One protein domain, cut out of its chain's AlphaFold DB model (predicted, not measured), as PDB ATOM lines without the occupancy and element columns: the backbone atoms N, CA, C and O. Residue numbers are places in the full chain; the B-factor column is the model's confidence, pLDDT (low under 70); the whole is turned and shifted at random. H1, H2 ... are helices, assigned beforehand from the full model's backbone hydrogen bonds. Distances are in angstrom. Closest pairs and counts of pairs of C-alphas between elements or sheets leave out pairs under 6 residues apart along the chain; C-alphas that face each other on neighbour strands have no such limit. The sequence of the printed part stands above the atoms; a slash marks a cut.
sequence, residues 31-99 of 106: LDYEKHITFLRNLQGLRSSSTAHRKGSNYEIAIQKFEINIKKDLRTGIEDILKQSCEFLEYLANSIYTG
ATOM      1  N   LEU A  31     157.663 130.583  88.683       90.62
ATOM      2  CA  LEU A  31     157.316 130.482  90.101       90.62
ATOM      3  C   LEU A  31     156.273 131.540  90.452       90.62
ATOM      4  O   LEU A  31     156.227 132.595  89.812       90.62
ATOM      5  N   ASP A  32     155.469 131.255  91.472       91.12
ATOM      6  CA  ASP A  32     154.490 132.173  92.063       91.12
ATOM      7  C   ASP A  32     153.446 132.717  91.065       91.12
ATOM      8  O   ASP A  32     152.895 133.806  91.256       91.12
ATOM      9  N   TYR A  33     153.161 131.992  89.975       94.88
ATOM     10  CA  TYR A  33     152.172 132.424  88.980       94.88
ATOM     11  C   TYR A  33     150.728 132.167  89.429       94.88
ATOM     12  O   TYR A  33     149.795 132.756  88.881       94.88
ATOM     13  N   GLU A  34     150.515 131.306  90.422       94.81
ATOM     14  CA  GLU A  34     149.208 130.835  90.880       94.81
ATOM     15  C   GLU A  34     148.338 131.994  91.375       94.81
ATOM     16  O   GLU A  34     147.141 132.053  91.070       94.81
ATOM     17  N   LYS A  35     148.944 132.970  92.068       93.81
ATOM     18  CA  LYS A  35     148.251 134.191  92.511       93.81
ATOM     19  C   LYS A  35     147.752 135.018  91.323       93.81
ATOM     20  O   LYS A  35     146.626 135.507  91.333       93.81
ATOM     21  N   HIS A  36     148.550 135.101  90.258       95.56
ATOM     22  CA  HIS A  36     148.211 135.851  89.052       95.56
ATOM     23  C   HIS A  36     147.126 135.145  88.235       95.56
ATOM     24  O   HIS A  36     146.193 135.785  87.752       95.56
ATOM     25  N   ILE A  37     147.189 133.817  88.123       96.00
ATOM     26  CA  ILE A  37     146.135 133.040  87.466       96.00
ATOM     27  C   ILE A  37     144.820 133.125  88.251       96.00
ATOM     28  O   ILE A  37     143.756 133.308  87.650       96.00
ATOM     29  N   THR A  38     144.878 133.044  89.581       93.25
ATOM     30  CA  THR A  38     143.708 133.218  90.454       93.25
ATOM     31  C   THR A  38     143.083 134.601  90.261       93.25
ATOM     32  O   THR A  38     141.877 134.692  90.022       93.25
ATOM     33  N   PHE A  39     143.900 135.660  90.241       93.06
ATOM     34  CA  PHE A  39     143.458 137.018  89.915       93.06
ATOM     35  C   PHE A  39     142.727 137.083  88.563       93.06
ATOM     36  O   PHE A  39     141.608 137.593  88.492       93.06
ATOM     37  N   LEU A  40     143.292 136.508  87.494       93.75
ATOM     38  CA  LEU A  40     142.665 136.528  86.165       93.75
ATOM     39  C   LEU A  40     141.327 135.777  86.131       93.75
ATOM     40  O   LEU A  40     140.378 136.238  85.491       93.75
ATOM     41  N   ARG A  41     141.226 134.630  86.816       91.81
ATOM     42  CA  ARG A  41     139.973 133.860  86.930       91.81
ATOM     43  C   ARG A  41     138.907 134.651  87.686       91.81
ATOM     44  O   ARG A  41     137.754 134.692  87.251       91.81
ATOM     45  N   ASN A  42     139.293 135.326  88.767       86.12
ATOM     46  CA  ASN A  42     138.408 136.208  89.526       86.12
ATOM     47  C   ASN A  42     137.936 137.393  88.674       86.12
ATOM     48  O   ASN A  42     136.736 137.667  88.618       86.12
ATOM     49  N   LEU A  43     138.843 138.034  87.929       88.38
ATOM     50  CA  LEU A  43     138.523 139.131  87.012       88.38
ATOM     51  C   LEU A  43     137.557 138.692  85.902       88.38
ATOM     52  O   LEU A  43     136.578 139.383  85.608       88.38
ATOM     53  N   GLN A  44     137.773 137.510  85.321       87.94
ATOM     54  CA  GLN A  44     136.853 136.922  84.347       87.94
ATOM     55  C   GLN A  44     135.474 136.644  84.966       87.94
ATOM     56  O   GLN A  44     134.449 136.936  84.346       87.94
ATOM     57  N   GLY A  45     135.434 136.112  86.191       80.62
ATOM     58  CA  GLY A  45     134.197 135.880  86.938       80.62
ATOM     59  C   GLY A  45     133.424 137.170  87.229       80.62
ATOM     60  O   GLY A  45     132.200 137.201  87.075       80.62
ATOM     61  N   LEU A  46     134.124 138.254  87.575       77.44
ATOM     62  CA  LEU A  46     133.531 139.578  87.775       77.44
ATOM     63  C   LEU A  46     132.888 140.106  86.488       77.44
ATOM     64  O   LEU A  46     131.745 140.559  86.500       77.44
ATOM     65  N   ARG A  47     133.572 139.969  85.347       77.00
ATOM     66  CA  ARG A  47     132.996 140.331  84.047       77.00
ATOM     67  C   ARG A  47     131.727 139.527  83.750       77.00
ATOM     68  O   ARG A  47     130.699 140.120  83.437       77.00
ATOM     69  N   SER A  48     131.777 138.201  83.868       69.00
ATOM     70  CA  SER A  48     130.639 137.331  83.530       69.00
ATOM     71  C   SER A  48     129.432 137.518  84.459       69.00
ATOM     72  O   SER A  48     128.293 137.319  84.041       69.00
ATOM     73  N   SER A  49     129.660 137.924  85.710       62.19
ATOM     74  CA  SER A  49     128.591 138.241  86.669       62.19
ATOM     75  C   SER A  49     127.996 139.639  86.466       62.19
ATOM     76  O   SER A  49     126.819 139.833  86.759       62.19
ATOM     77  N   SER A  50     128.755 140.587  85.904       54.66
ATOM     78  CA  SER A  50     128.269 141.940  85.584       54.66
ATOM     79  C   SER A  50     127.270 141.991  84.416       54.66
ATOM     80  O   SER A  50     126.482 142.929  84.318       54.66
ATOM     81  N   THR A  51     127.258 140.968  83.553       47.16
ATOM     82  CA  THR A  51     126.374 140.876  82.376       47.16
ATOM     83  C   THR A  51     124.991 140.279  82.657       47.16
ATOM     84  O   THR A  51     124.120 140.336  81.793       47.16
ATOM     85  N   ALA A  52     124.748 139.730  83.853       42.78
ATOM     86  CA  ALA A  52     123.431 139.232  84.243       42.78
ATOM     87  C   ALA A  52     122.666 140.323  85.010       42.78
ATOM     88  O   ALA A  52     122.994 140.656  86.145       42.78
ATOM     89  N   HIS A  53     121.642 140.890  84.371       40.31
ATOM     90  CA  HIS A  53     120.700 141.857  84.935       40.31
ATOM     91  C   HIS A  53     120.200 141.484  86.344       40.31
ATOM     92  O   HIS A  53     119.241 140.734  86.495       40.31
ATOM     93  N   ARG A  54     120.818 142.065  87.372       40.78
ATOM     94  CA  ARG A  54     120.229 142.654  88.593       40.78
ATOM     95  C   ARG A  54     121.340 142.739  89.628       40.78
ATOM     96  O   ARG A  54     122.083 141.787  89.826       40.78
ATOM     97  N   LYS A  55     121.385 143.856  90.353       47.31
ATOM     98  CA  LYS A  55     121.919 143.901  91.719       47.31
ATOM     99  C   LYS A  55     121.294 142.752  92.524       47.31
ATOM    100  O   LYS A  55     120.184 142.885  93.026       47.31
ATOM    101  N   GLY A  56     121.946 141.602  92.554       51.09
ATOM    102  CA  GLY A  56     121.461 140.388  93.186       51.09
ATOM    103  C   GLY A  56     122.615 139.407  93.315       51.09
ATOM    104  O   GLY A  56     123.453 139.359  92.418       51.09
ATOM    105  N   SER A  57     122.654 138.695  94.445       52.12
ATOM    106  CA  SER A  57     123.450 137.506  94.813       52.12
ATOM    107  C   SER A  57     124.773 137.257  94.055       52.12
ATOM    108  O   SER A  57     125.842 137.293  94.655       52.12
ATOM    109  N   ASN A  58     124.756 137.069  92.735       48.53
ATOM    110  CA  ASN A  58     125.940 136.830  91.906       48.53
ATOM    111  C   ASN A  58     126.956 137.986  91.875       48.53
ATOM    112  O   ASN A  58     128.157 137.720  91.840       48.53
ATOM    113  N   TYR A  59     126.513 139.248  91.926       51.47
ATOM    114  CA  TYR A  59     127.426 140.397  92.060       51.47
ATOM    115  C   TYR A  59     128.141 140.372  93.420       51.47
ATOM    116  O   TYR A  59     129.350 140.566  93.502       51.47
ATOM    117  N   GLU A  60     127.415 140.030  94.487       54.88
ATOM    118  CA  GLU A  60     127.974 139.881  95.833       54.88
ATOM    119  C   GLU A  60     128.914 138.675  95.948       54.88
ATOM    120  O   GLU A  60     129.882 138.735  96.702       54.88
ATOM    121  N   ILE A  61     128.667 137.595  95.200       54.78
ATOM    122  CA  ILE A  61     129.538 136.412  95.128       54.78
ATOM    123  C   ILE A  61     130.827 136.727  94.358       54.78
ATOM    124  O   ILE A  61     131.906 136.317  94.777       54.78
ATOM    125  N   ALA A  62     130.745 137.475  93.254       52.91
ATOM    126  CA  ALA A  62     131.924 137.901  92.503       52.91
ATOM    127  C   ALA A  62     132.792 138.892  93.296       52.91
ATOM    128  O   ALA A  62     134.015 138.806  93.251       52.91
ATOM    129  N   ILE A  63     132.157 139.766  94.082       55.69
ATOM    130  CA  ILE A  63     132.825 140.635  95.059       55.69
ATOM    131  C   ILE A  63     133.493 139.821  96.173       55.69
ATOM    132  O   ILE A  63     134.633 140.099  96.528       55.69
ATOM    133  N   GLN A  64     132.809 138.808  96.713       55.81
ATOM    134  CA  GLN A  64     133.360 137.952  97.771       55.81
ATOM    135  C   GLN A  64     134.582 137.156  97.306       55.81
ATOM    136  O   GLN A  64     135.536 137.027  98.062       55.81
ATOM    137  N   LYS A  65     134.582 136.661  96.062       58.28
ATOM    138  CA  LYS A  65     135.709 135.902  95.483       58.28
ATOM    139  C   LYS A  65     136.977 136.715  95.306       58.28
ATOM    140  O   LYS A  65     138.061 136.152  95.225       58.28
ATOM    141  N   PHE A  66     136.830 138.025  95.210       58.88
ATOM    142  CA  PHE A  66     137.958 138.916  95.100       58.88
ATOM    143  C   PHE A  66     138.600 139.201  96.472       58.88
ATOM    144  O   PHE A  66     139.647 139.826  96.500       58.88
ATOM    145  N   GLU A  67     137.992 138.788  97.600       53.41
ATOM    146  CA  GLU A  67     138.328 139.244  98.972       53.41
ATOM    147  C   GLU A  67     138.393 140.770  99.123       53.41
ATOM    148  O   GLU A  67     138.754 141.318 100.163       53.41
ATOM    149  N   ILE A  68     137.991 141.482  98.079       53.03
ATOM    150  CA  ILE A  68     138.064 142.912  98.030       53.03
ATOM    151  C   ILE A  68     136.973 143.431  98.961       53.03
ATOM    152  O   ILE A  68     135.798 143.054  98.871       53.03
ATOM    153  N   ASN A  69     137.352 144.375  99.813       47.00
ATOM    154  CA  ASN A  69     136.468 145.143 100.684       47.00
ATOM    155  C   ASN A  69     135.451 146.028  99.915       47.00
ATOM    156  O   ASN A  69     135.042 147.066 100.418       47.00
ATOM    157  N   ILE A  70     134.952 145.624  98.737       48.97
ATOM    158  CA  ILE A  70     133.872 146.323  98.006       48.97
ATOM    159  C   ILE A  70     132.595 146.363  98.848       48.97
ATOM    160  O   ILE A  70     131.806 147.295  98.729       48.97
ATOM    161  N   LYS A  71     132.411 145.388  99.755       45.59
ATOM    162  CA  LYS A  71     131.336 145.426 100.761       45.59
ATOM    163  C   LYS A  71     131.446 146.622 101.720       45.59
ATOM    164  O   LYS A  71     130.432 146.999 102.294       45.59
ATOM    165  N   LYS A  72     132.640 147.201 101.902       52.88
ATOM    166  CA  LYS A  72     132.863 148.426 102.684       52.88
ATOM    167  C   LYS A  72     132.941 149.670 101.797       52.88
ATOM    168  O   LYS A  72     132.401 150.696 102.195       52.88
ATOM    169  N   ASP A  73     133.583 149.582 100.627       66.38
ATOM    170  CA  ASP A  73     133.785 150.718  99.720       66.38
ATOM    171  C   ASP A  73     134.192 150.287  98.289       66.38
ATOM    172  O   ASP A  73     135.179 149.577  98.083       66.38
ATOM    173  N   LEU A  74     133.460 150.767  97.275       69.00
ATOM    174  CA  LEU A  74     133.738 150.511  95.853       69.00
ATOM    175  C   LEU A  74     135.091 151.076  95.406       69.00
ATOM    176  O   LEU A  74     135.747 150.475  94.555       69.00
ATOM    177  N   ARG A  75     135.513 152.215  95.967       71.88
ATOM    178  CA  ARG A  75     136.784 152.859  95.611       71.88
ATOM    179  C   ARG A  75     137.960 151.966  95.985       71.88
ATOM    180  O   ARG A  75     138.766 151.670  95.109       71.88
ATOM    181  N   THR A  76     138.001 151.494  97.230       71.88
ATOM    182  CA  THR A  76     139.014 150.534  97.699       71.88
ATOM    183  C   THR A  76     139.078 149.323  96.774       71.88
ATOM    184  O   THR A  76     140.150 148.832  96.442       71.88
ATOM    185  N   GLY A  77     137.925 148.875  96.275       74.44
ATOM    186  CA  GLY A  77     137.918 147.713  95.412       74.44
ATOM    187  C   GLY A  77     138.400 147.884  93.995       74.44
ATOM    188  O   GLY A  77     139.063 146.998  93.458       74.44
ATOM    189  N   ILE A  78     138.095 149.021  93.385       80.12
ATOM    190  CA  ILE A  78     138.693 149.372  92.101       80.12
ATOM    191  C   ILE A  78     140.207 149.528  92.277       80.12
ATOM    192  O   ILE A  78     140.964 149.044  91.441       80.12
ATOM    193  N   GLU A  79     140.647 150.143  93.376       83.38
ATOM    194  CA  GLU A  79     142.066 150.293  93.697       83.38
ATOM    195  C   GLU A  79     142.788 148.939  93.799       83.38
ATOM    196  O   GLU A  79     143.837 148.769  93.181       83.38
ATOM    197  N   ASP A  80     142.209 147.949  94.481       84.19
ATOM    198  CA  ASP A  80     142.800 146.609  94.600       84.19
ATOM    199  C   ASP A  80     142.871 145.864  93.258       84.19
ATOM    200  O   ASP A  80     143.864 145.189  92.977       84.19
ATOM    201  N   ILE A  81     141.855 146.006  92.396       86.50
ATOM    202  CA  ILE A  81     141.893 145.451  91.031       86.50
ATOM    203  C   ILE A  81     143.035 146.086  90.238       86.50
ATOM    204  O   ILE A  81     143.763 145.381  89.533       86.50
ATOM    205  N   LEU A  82     143.204 147.407  90.339       91.94
ATOM    206  CA  LEU A  82     144.272 148.123  89.646       91.94
ATOM    207  C   LEU A  82     145.652 147.704  90.166       91.94
ATOM    208  O   LEU A  82     146.528 147.426  89.352       91.94
ATOM    209  N   LYS A  83     145.833 147.569  91.486       91.94
ATOM    210  CA  LYS A  83     147.085 147.078  92.087       91.94
ATOM    211  C   LYS A  83     147.446 145.680  91.589       91.94
ATOM    212  O   LYS A  83     148.528 145.499  91.043       91.94
ATOM    213  N   GLN A  84     146.518 144.724  91.669       91.88
ATOM    214  CA  GLN A  84     146.749 143.359  91.177       91.88
ATOM    215  C   GLN A  84     147.001 143.317  89.660       91.88
ATOM    216  O   GLN A  84     147.773 142.486  89.178       91.88
ATOM    217  N   SER A  85     146.391 144.234  88.900       95.12
ATOM    218  CA  SER A  85     146.672 144.391  87.468       95.12
ATOM    219  C   SER A  85     148.107 144.859  87.224       95.12
ATOM    220  O   SER A  85     148.794 144.276  86.388       95.12
ATOM    221  N   CYS A  86     148.574 145.875  87.958       97.44
ATOM    222  CA  CYS A  86     149.957 146.345  87.884       97.44
ATOM    223  C   CYS A  86     150.940 145.234  88.266       97.44
ATOM    224  O   CYS A  86     151.843 144.941  87.489       97.44
ATOM    225  N   GLU A  87     150.709 144.546  89.387       96.56
ATOM    226  CA  GLU A  87     151.546 143.425  89.832       96.56
ATOM    227  C   GLU A  87     151.627 142.311  88.780       96.56
ATOM    228  O   GLU A  87     152.691 141.739  88.545       96.56
ATOM    229  N   PHE A  88     150.512 141.993  88.117       96.94
ATOM    230  CA  PHE A  88     150.501 141.007  87.040       96.94
ATOM    231  C   PHE A  88     151.307 141.462  85.816       96.94
ATOM    232  O   PHE A  88     152.058 140.671  85.243       96.94
ATOM    233  N   LEU A  89     151.178 142.729  85.415       97.31
ATOM    234  CA  LEU A  89     151.953 143.283  84.303       97.31
ATOM    235  C   LEU A  89     153.452 143.316  84.619       97.31
ATOM    236  O   LEU A  89     154.258 142.934  83.773       97.31
ATOM    237  N   GLU A  90     153.824 143.706  85.836       97.31
ATOM    238  CA  GLU A  90     155.208 143.681  86.312       97.31
ATOM    239  C   GLU A  90     155.770 142.261  86.325       97.31
ATOM    240  O   GLU A  90     156.886 142.032  85.858       97.31
ATOM    241  N   TYR A  91     154.991 141.283  86.785       96.69
ATOM    242  CA  TYR A  91     155.376 139.877  86.756       96.69
ATOM    243  C   TYR A  91     155.663 139.380  85.334       96.69
ATOM    244  O   TYR A  91     156.700 138.755  85.087       96.69
ATOM    245  N   LEU A  92     154.784 139.692  84.376       95.19
ATOM    246  CA  LEU A  92     154.988 139.348  82.968       95.19
ATOM    247  C   LEU A  92     156.230 140.032  82.392       95.19
ATOM    248  O   LEU A  92     157.059 139.370  81.766       95.19
ATOM    249  N   ALA A  93     156.374 141.337  82.624       95.44
ATOM    250  CA  ALA A  93     157.509 142.113  82.143       95.44
ATOM    251  C   ALA A  93     158.827 141.548  82.687       95.44
ATOM    252  O   ALA A  93     159.730 141.235  81.914       95.44
ATOM    253  N   ASN A  94     158.914 141.322  83.999       95.19
ATOM    254  CA  ASN A  94     160.086 140.732  84.643       95.19
ATOM    255  C   ASN A  94     160.392 139.333  84.104       95.19
ATOM    256  O   ASN A  94     161.556 138.992  83.886       95.19
ATOM    257  N   SER A  95     159.367 138.525  83.840       93.81
ATOM    258  CA  SER A  95     159.541 137.185  83.271       93.81
ATOM    259  C   SER A  95     160.130 137.230  81.860       93.81
ATOM    260  O   SER A  95     160.974 136.398  81.530       93.81
ATOM    261  N   ILE A  96     159.750 138.222  81.052       92.62
ATOM    262  CA  ILE A  96     160.318 138.452  79.717       92.62
ATOM    263  C   ILE A  96     161.752 138.983  79.824       92.62
ATOM    264  O   ILE A  96     162.659 138.417  79.217       92.62
ATOM    265  N   TYR A  97     161.986 140.025  80.629       92.81
ATOM    266  CA  TYR A  97     163.311 140.643  80.779       92.81
ATOM    267  C   TYR A  97     164.362 139.678  81.334       92.81
ATOM    268  O   TYR A  97     165.513 139.704  80.909       92.81
ATOM    269  N   THR A  98     163.969 138.796  82.254       91.56
ATOM    270  CA  THR A  98     164.857 137.756  82.800       91.56
ATOM    271  C   THR A  98     164.993 136.540  81.882       91.56
ATOM    272  O   THR A  98     165.758 135.625  82.182       91.56
ATOM    273  N   GLY A  99     164.257 136.501  80.766       89.25
ATOM    274  CA  GLY A  99     164.260 135.395  79.814       89.25
ATOM    275  C   GLY A  99     163.572 134.121  80.309       89.25
ATOM    276  O   GLY A  99     163.638 133.110  79.610       89.25
TER     277      GLY A  99
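AT A GLANCE: This is residues 31 to 99 of the 106 residues of an uncharacterized protein of Moraxella osloensis (UniProt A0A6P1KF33). Two longer helices, H1 and H3, make a lopsided, open V: the early residues 36 to 39 of H1 meet residues 84 to 88 of H3, and H3 runs on past that point. The short helix H2 folds back on H1 at the open end of the V, and residues 66 to 73 cross from it to the beginning of H3. The printed part has 69 residues with three named helices, in the order H1, H2, H3, and no named strand; its class is all helix. It is loose, with a radius of gyration of the C-alphas of 13.8 A, and its outline is a rod with spans of 45 by 21 by 16 A.

HOW THE PARTS SIT: H1, residues 34 to 50, and H2, residues 58 to 65, form a helical hairpin. They touch, and their closest C-alphas, those of Leu 46 and Ala 62, are 5.3 A apart. Their lines stand at a shallow tilt of 13 degrees, opposite ways. H1 and H3, residues 74 to 97, only just touch, with 3 pairs of C-alphas within 8 A. The closest are those of His 36 and Phe 88, 6.0 A apart. H1 touches H3 with residues 36 to 39 alone, and H3 touches H1 with residues 84 to 88 alone. H1 and H3 run opposite ways at a steep tilt of 43 degrees. H2 and H3 are apart. In H1, H2 and H3 every O i to N i+4 pair is within hydrogen-bond range.

IN THESE COORDINATES: H1 begins at C-alpha 34 (149.208, 130.835, 90.880) and is 24.3 A long from first to last C-alpha. H2 has 8 residues, Asn 58 to Lys 65. H3, the longest helix, measures 34.6 A from C-alpha 74 (133.738, 150.511, 95.853) to C-alpha 97 (163.311, 140.643, 80.779).

THE WHOLE: The C-alphas of Arg 54 and Gly 99, the two farthest apart, are 45.5 A apart. The printed part has no cut, and both links are short. The mean pLDDT of the printed part is 75.5; residues 48 to 74 are under 70.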